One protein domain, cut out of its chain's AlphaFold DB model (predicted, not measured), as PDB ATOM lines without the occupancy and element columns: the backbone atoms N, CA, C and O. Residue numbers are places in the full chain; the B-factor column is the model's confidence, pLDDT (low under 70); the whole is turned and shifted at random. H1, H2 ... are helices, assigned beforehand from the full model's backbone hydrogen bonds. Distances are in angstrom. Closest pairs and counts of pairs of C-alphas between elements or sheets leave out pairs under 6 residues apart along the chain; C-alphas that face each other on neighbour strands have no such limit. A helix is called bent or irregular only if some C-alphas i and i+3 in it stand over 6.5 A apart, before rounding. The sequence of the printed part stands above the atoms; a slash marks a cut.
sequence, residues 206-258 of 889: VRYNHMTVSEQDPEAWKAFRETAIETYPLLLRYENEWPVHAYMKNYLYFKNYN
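Overview. This is residues 206 to 258 of the 889 residues of a protein of Postia placenta (strain ATCC 44394 / Madison 698-R) (UniProt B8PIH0). After residues 206 to 217, which have no named element, look for a V: H1 and the long H3 open from a corner at short H2, with that first stretch between the open ends. The printed part has 53 residues, 39 of them in three named helices, H1, H2, H3 in order, with no named strand; the class is all helix, and the whole is compact with a radius of gyration of the C-alphas of 11.3 A, spanning 31 by 20 by 16 A.

Arrangement. H1, residues 218 to 231, is close but not clearly touching H3, residues 239 to 258, at a steep tilt of 66 degrees, opposite ways; find their closest C-alphas, Arg 225 and Val 244, 6.8 A apart. H2, residues 233 to 237, and H3 only just touch, only at the corner, with 3 pairs of C-alphas within 8 A, in H3 residues 241 to 244 alone; the closest, Leu 235 and Glu 241, are 5.9 A apart. Every O i to N i+4 pair is within hydrogen-bond range in H1, 13 of 16 in H3, and 0 of 1 in H2, where 2 of 2 O i to N i+3 pairs are.

Along the chain. Find C-alpha 218 at (49.146, 10.442, 171.580); H1 runs 19.8 A. H2 spans 8.0 A. H3 runs 30.4 A to C-alpha 258 at (26.084, 18.154, 170.394), irregular, with C-alphas 240 and 243 8.7 A apart, and has a kink of 26 degrees near residue 246.

Size, cuts and confidence. The farthest C-alphas, Arg 237 and Asn 258, are 32.2 A apart. The printed part has no cut, both links are tight, and residue 209 is under pLDDT 70.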
ATOM      1  N   VAL A 206      40.553   9.420 177.480       76.06
ATOM      2  CA  VAL A 206      40.611  10.386 176.358       76.06
ATOM      3  C   VAL A 206      40.138  11.775 176.800       76.06
ATOM      4  O   VAL A 206      39.104  11.907 177.458       76.06
ATOM      5  N   ARG A 207      40.850  12.853 176.432       72.06
ATOM      6  CA  ARG A 207      40.494  14.219 176.861       72.06
ATOM      7  C   ARG A 207      39.284  14.746 176.082       72.06
ATOM      8  O   ARG A 207      39.347  15.089 174.903       72.06
ATOM      9  N   TYR A 208      38.168  14.933 176.786       73.31
ATOM     10  CA  TYR A 208      36.885  15.426 176.244       73.31
ATOM     11  C   TYR A 208      36.879  16.884 175.762       73.31
ATOM     12  O   TYR A 208      35.859  17.380 175.261       73.31
ATOM     13  N   ASN A 209      38.006  17.582 175.894       60.66
ATOM     14  CA  ASN A 209      38.140  19.015 175.663       60.66
ATOM     15  C   ASN A 209      38.316  19.356 174.181       60.66
ATOM     16  O   ASN A 209      39.225  20.061 173.768       60.66
ATOM     17  N   HIS A 210      37.331  18.921 173.394       70.19
ATOM     18  CA  HIS A 210      36.972  19.459 172.076       70.19
ATOM     19  C   HIS A 210      37.907  19.069 170.930       70.19
ATOM     20  O   HIS A 210      37.567  19.303 169.770       70.19
ATOM     21  N   MET A 211      39.004  18.411 171.272       85.88
ATOM     22  CA  MET A 211      40.016  17.856 170.393       85.88
ATOM     23  C   MET A 211      39.447  16.742 169.499       85.88
ATOM     24  O   MET A 211      38.733  15.839 169.948       85.88
ATOM     25  N   THR A 212      39.754  16.833 168.209       88.31
ATOM     26  CA  THR A 212      39.679  15.740 167.231       88.31
ATOM     27  C   THR A 212      40.666  14.627 167.597       88.31
ATOM     28  O   THR A 212      41.523  14.824 168.448       88.31
ATOM     29  N   VAL A 213      40.573  13.449 166.966       87.00
ATOM     30  CA  VAL A 213      41.481  12.319 167.270       87.00
ATOM     31  C   VAL A 213      42.957  12.691 167.069       87.00
ATOM     32  O   VAL A 213      43.790  12.294 167.867       87.00
ATOM     33  N   SER A 214      43.265  13.517 166.066       88.44
ATOM     34  CA  SER A 214      44.609  14.053 165.797       88.44
ATOM     35  C   SER A 214      45.076  15.140 166.772       88.44
ATOM     36  O   SER A 214      46.240  15.511 166.746       88.44
ATOM     37  N   GLU A 215      44.175  15.683 167.591       90.25
ATOM     38  CA  GLU A 215      44.488  16.653 168.647       90.25
ATOM     39  C   GLU A 215      44.437  16.002 170.042       90.25
ATOM     40  O   GLU A 215      44.653  16.687 171.038       90.25
ATOM     41  N   GLN A 216      44.111  14.706 170.147       91.44
ATOM     42  CA  GLN A 216      44.237  13.975 171.406       91.44
ATOM     43  C   GLN A 216      45.713  13.759 171.733       91.44
ATOM     44  O   GLN A 216      46.553  13.641 170.844       91.44
ATOM     45  N   ASP A 217      45.998  13.671 173.026       94.06
ATOM     46  CA  ASP A 217      47.293  13.241 173.539       94.06
ATOM     47  C   ASP A 217      47.647  11.847 172.958       94.06
ATOM     48  O   ASP A 217      46.849  10.913 173.121       94.06
ATOM     49  N   PRO A 218      48.780  11.696 172.237       93.12
ATOM     50  CA  PRO A 218      49.146  10.442 171.580       93.12
ATOM     51  C   PRO A 218      49.283   9.259 172.539       93.12
ATOM     52  O   PRO A 218      48.888   8.150 172.178       93.12
ATOM     53  N   GLU A 219      49.791   9.482 173.754       92.38
ATOM     54  CA  GLU A 219      49.970   8.422 174.754       92.38
ATOM     55  C   GLU A 219      48.616   7.970 175.301       92.38
ATOM     56  O   GLU A 219      48.310   6.780 175.336       92.38
ATOM     57  N   ALA A 220      47.745   8.930 175.608       89.75
ATOM     58  CA  ALA A 220      46.375   8.684 176.038       89.75
ATOM     59  C   ALA A 220      45.538   7.949 174.965       89.75
ATOM     60  O   ALA A 220      44.722   7.074 175.275       89.75
ATOM     61  N   TRP A 221      45.751   8.275 173.684       92.25
ATOM     62  CA  TRP A 221      45.126   7.581 172.557       92.25
ATOM     63  C   TRP A 221      45.680   6.163 172.360       92.25
ATOM     64  O   TRP A 221      44.902   5.245 172.090       92.25
ATOM     65  N   LYS A 222      46.994   5.969 172.535       94.06
ATOM     66  CA  LYS A 222      47.645   4.653 172.504       94.06
ATOM     67  C   LYS A 222      47.132   3.754 173.636       94.06
ATOM     68  O   LYS A 222      46.645   2.669 173.341       94.06
ATOM     69  N   ALA A 223      47.104   4.244 174.875       93.12
ATOM     70  CA  ALA A 223      46.577   3.502 176.021       93.12
ATOM     71  C   ALA A 223      45.101   3.106 175.825       93.12
ATOM     72  O   ALA A 223      44.736   1.951 176.027       93.12
ATOM     73  N   PHE A 224      44.247   4.021 175.340       94.94
ATOM     74  CA  PHE A 224      42.855   3.679 175.015       94.94
ATOM     75  C   PHE A 224      42.748   2.588 173.935       94.94
ATOM     76  O   PHE A 224      41.888   1.711 174.035       94.94
ATOM     77  N   ARG A 225      43.588   2.650 172.893       94.62
ATOM     78  CA  ARG A 225      43.645   1.657 171.808       94.62
ATOM     79  C   ARG A 225      44.052   0.287 172.355       94.62
ATOM     80  O   ARG A 225      43.327  -0.675 172.127       94.62
ATOM     81  N   GLU A 226      45.136   0.218 173.121       95.44
ATOM     82  CA  GLU A 226      45.642  -1.010 173.749       95.44
ATOM     83  C   GLU A 226      44.594  -1.633 174.682       95.44
ATOM     84  O   GLU A 226      44.231  -2.793 174.500       95.44
ATOM     85  N   THR A 227      43.979  -0.854 175.579       94.88
ATOM     86  CA  THR A 227      42.908  -1.359 176.459       94.88
ATOM     87  C   THR A 227      41.655  -1.785 175.683       94.88
ATOM     88  O   THR A 227      40.958  -2.718 176.089       94.88
ATOM     89  N   ALA A 228      41.329  -1.133 174.561       95.25
ATOM     90  CA  ALA A 228      40.213  -1.552 173.711       95.25
ATOM     91  C   ALA A 228      40.493  -2.900 173.024       95.25
ATOM     92  O   ALA A 228      39.584  -3.728 172.956       95.25
ATOM     93  N   ILE A 229      41.728  -3.127 172.566       95.56
ATOM     94  CA  ILE A 229      42.199  -4.389 171.978       95.56
ATOM     95  C   ILE A 229      42.198  -5.508 173.021       95.56
ATOM     96  O   ILE A 229      41.617  -6.560 172.776       95.56
ATOM     97  N   GLU A 230      42.768  -5.260 174.200       94.75
ATOM     98  CA  GLU A 230      42.783  -6.195 175.331       94.75
ATOM     99  C   GLU A 230      41.357  -6.600 175.744       94.75
ATOM    100  O   GLU A 230      41.054  -7.779 175.915       94.75
ATOM    101  N   THR A 231      40.438  -5.630 175.823       95.44
ATOM    102  CA  THR A 231      39.025  -5.891 176.155       95.44
ATOM    103  C   THR A 231      38.284  -6.636 175.034       95.44
ATOM    104  O   THR A 231      37.300  -7.327 175.306       95.44
ATOM    105  N   TYR A 232      38.710  -6.485 173.775       94.06
ATOM    106  CA  TYR A 232      38.046  -7.052 172.600       94.06
ATOM    107  C   TYR A 232      39.065  -7.573 171.561       94.06
ATOM    108  O   TYR A 232      39.228  -6.953 170.504       94.06
ATOM    109  N   PRO A 233      39.694  -8.748 171.782       95.06
ATOM    110  CA  PRO A 233      40.770  -9.264 170.920       95.06
ATOM    111  C   PRO A 233      40.389  -9.460 169.444       95.06
ATOM    112  O   PRO A 233      41.246  -9.437 168.566       95.06
ATOM    113  N   LEU A 234      39.090  -9.572 169.137       92.75
ATOM    114  CA  LEU A 234      38.547  -9.555 167.771       92.75
ATOM    115  C   LEU A 234      38.969  -8.319 166.953       92.75
ATOM    116  O   LEU A 234      38.959  -8.377 165.726       92.75
ATOM    117  N   LEU A 235      39.345  -7.213 167.606       92.50
ATOM    118  CA  LEU A 235      39.834  -5.997 166.953       92.50
ATOM    119  C   LEU A 235      41.198  -6.184 166.270       92.50
ATOM    120  O   LEU A 235      41.451  -5.501 165.282       92.50
ATOM    121  N   LEU A 236      42.018  -7.149 166.716       95.12
ATOM    122  CA  LEU A 236      43.298  -7.508 166.079       95.12
ATOM    123  C   LEU A 236      43.129  -8.049 164.652       95.12
ATOM    124  O   LEU A 236      44.070  -8.017 163.868       95.12
ATOM    125  N   ARG A 237      41.928  -8.523 164.288       91.19
ATOM    126  CA  ARG A 237      41.622  -8.993 162.925       91.19
ATOM    127  C   ARG A 237      41.533  -7.861 161.896       91.19
ATOM    128  O   ARG A 237      41.394  -8.140 160.709       91.19
ATOM    129  N   TYR A 238      41.556  -6.601 162.332       92.31
ATOM    130  CA  TYR A 238      41.416  -5.439 161.462       92.31
ATOM    131  C   TYR A 238      42.726  -4.664 161.399       92.31
ATOM    132  O   TYR A 238      43.223  -4.188 162.417       92.31
ATOM    133  N   GLU A 239      43.235  -4.473 160.184       90.81
ATOM    134  CA  GLU A 239      44.459  -3.716 159.928       90.81
ATOM    135  C   GLU A 239      44.424  -2.331 160.612       90.81
ATOM    136  O   GLU A 239      43.436  -1.589 160.510       90.81
ATOM    137  N   ASN A 240      45.501  -1.990 161.328       90.31
ATOM    138  CA  ASN A 240      45.672  -0.740 162.091       90.31
ATOM    139  C   ASN A 240      44.574  -0.460 163.150       90.31
ATOM    140  O   ASN A 240      44.356   0.700 163.527       90.31
ATOM    141  N   GLU A 241      43.841  -1.505 163.558       95.00
ATOM    142  CA  GLU A 241      42.589  -1.493 164.330       95.00
ATOM    143  C   GLU A 241      41.628  -0.368 163.915       95.00
ATOM    144  O   GLU A 241      41.028   0.335 164.744       95.00
ATOM    145  N   TRP A 242      41.452  -0.187 162.600       94.12
ATOM    146  CA  TRP A 242      40.636   0.899 162.052       94.12
ATOM    147  C   TRP A 242      39.223   1.039 162.665       94.12
ATOM    148  O   TRP A 242      38.774   2.190 162.758       94.12
ATOM    149  N   PRO A 243      38.521  -0.015 163.154       94.00
ATOM    150  CA  PRO A 243      37.233   0.153 163.831       94.00
ATOM    151  C   PRO A 243      37.326   0.983 165.120       94.00
ATOM    152  O   PRO A 243      36.439   1.796 165.380       94.00
ATOM    153  N   VAL A 244      38.412   0.855 165.894       93.69
ATOM    154  CA  VAL A 244      38.651   1.628 167.131       93.69
ATOM    155  C   VAL A 244      38.829   3.107 166.799       93.69
ATOM    156  O   VAL A 244      38.181   3.983 167.384       93.69
ATOM    157  N   HIS A 245      39.658   3.385 165.792       90.56
ATOM    158  CA  HIS A 245      39.910   4.734 165.298       90.56
ATOM    159  C   HIS A 245      38.646   5.377 164.697       90.56
ATOM    160  O   HIS A 245      38.316   6.526 165.011       90.56
ATOM    161  N   ALA A 246      37.881   4.633 163.891       90.19
ATOM    162  CA  ALA A 246      36.617   5.088 163.317       90.19
ATOM    163  C   ALA A 246      35.552   5.359 164.395       90.19
ATOM    164  O   ALA A 246      34.878   6.394 164.347       90.19
ATOM    165  N   TYR A 247      35.435   4.476 165.393       93.06
ATOM    166  CA  TYR A 247      34.536   4.648 166.534       93.06
ATOM    167  C   TYR A 247      34.854   5.934 167.302       93.06
ATOM    168  O   TYR A 247      33.973   6.786 167.452       93.06
ATOM    169  N   MET A 248      36.111   6.135 167.726       92.00
ATOM    170  CA  MET A 248      36.485   7.328 168.493       92.00
ATOM    171  C   MET A 248      36.303   8.613 167.679       92.00
ATOM    172  O   MET A 248      35.765   9.599 168.187       92.00
ATOM    173  N   LYS A 249      36.676   8.601 166.393       90.88
ATOM    174  CA  LYS A 249      36.497   9.744 165.486       90.88
ATOM    175  C   LYS A 249      35.035  10.175 165.393       90.88
ATOM    176  O   LYS A 249      34.738  11.365 165.511       90.88
ATOM    177  N   ASN A 250      34.121   9.216 165.248       86.88
ATOM    178  CA  ASN A 250      32.684   9.481 165.230       86.88
ATOM    179  C   ASN A 250      32.170   9.939 166.606       86.88
ATOM    180  O   ASN A 250      31.432  10.921 166.687       86.88
ATOM    181  N   TYR A 251      32.586   9.288 167.693       91.75
ATOM    182  CA  TYR A 251      32.172   9.613 169.062       91.75
ATOM    183  C   TYR A 251      32.575  11.041 169.478       91.75
ATOM    184  O   TYR A 251      31.722  11.824 169.918       91.75
ATOM    185  N   LEU A 252      33.838  11.428 169.258       89.38
ATOM    186  CA  LEU A 252      34.331  12.788 169.510       89.38
ATOM    187  C   LEU A 252      33.639  13.815 168.604       89.38
ATOM    188  O   LEU A 252      33.254  14.887 169.078       89.38
ATOM    189  N   TYR A 253      33.397  13.485 167.327       89.00
ATOM    190  CA  TYR A 253      32.616  14.333 166.421       89.00
ATOM    191  C   TYR A 253      31.191  14.578 166.944       89.00
ATOM    192  O   TYR A 253      30.771  15.734 167.037       89.00
ATOM    193  N   PHE A 254      30.461  13.535 167.357       84.12
ATOM    194  CA  PHE A 254      29.105  13.671 167.899       84.12
ATOM    195  C   PHE A 254      29.075  14.449 169.220       84.12
ATOM    196  O   PHE A 254      28.218  15.320 169.391       84.12
ATOM    197  N   LYS A 255      30.025  14.216 170.137       88.38
ATOM    198  CA  LYS A 255      30.180  15.021 171.367       88.38
ATOM    199  C   LYS A 255      30.403  16.501 171.035       88.38
ATOM    200  O   LYS A 255      29.714  17.362 171.589       88.38
ATOM    201  N   ASN A 256      31.292  16.807 170.088       83.62
ATOM    202  CA  ASN A 256      31.567  18.174 169.642       83.62
ATOM    203  C   ASN A 256      30.377  18.835 168.932       83.62
ATOM    204  O   ASN A 256      30.077  20.004 169.193       83.62
ATOM    205  N   TYR A 257      29.678  18.100 168.065       85.81
ATOM    206  CA  TYR A 257      28.463  18.563 167.400       85.81
ATOM    207  C   TYR A 257      27.377  18.899 168.426       85.81
ATOM    208  O   TYR A 257      26.886  20.028 168.451       85.81
ATOM    209  N   ASN A 258      27.080  17.971 169.341       82.75
ATOM    210  CA  ASN A 258      26.084  18.154 170.394       82.75
ATOM    211  C   ASN A 258      26.446  19.307 171.340       82.75
ATOM    212  O   ASN A 258      25.566  20.071 171.732       82.75
TER     213      ASN A 258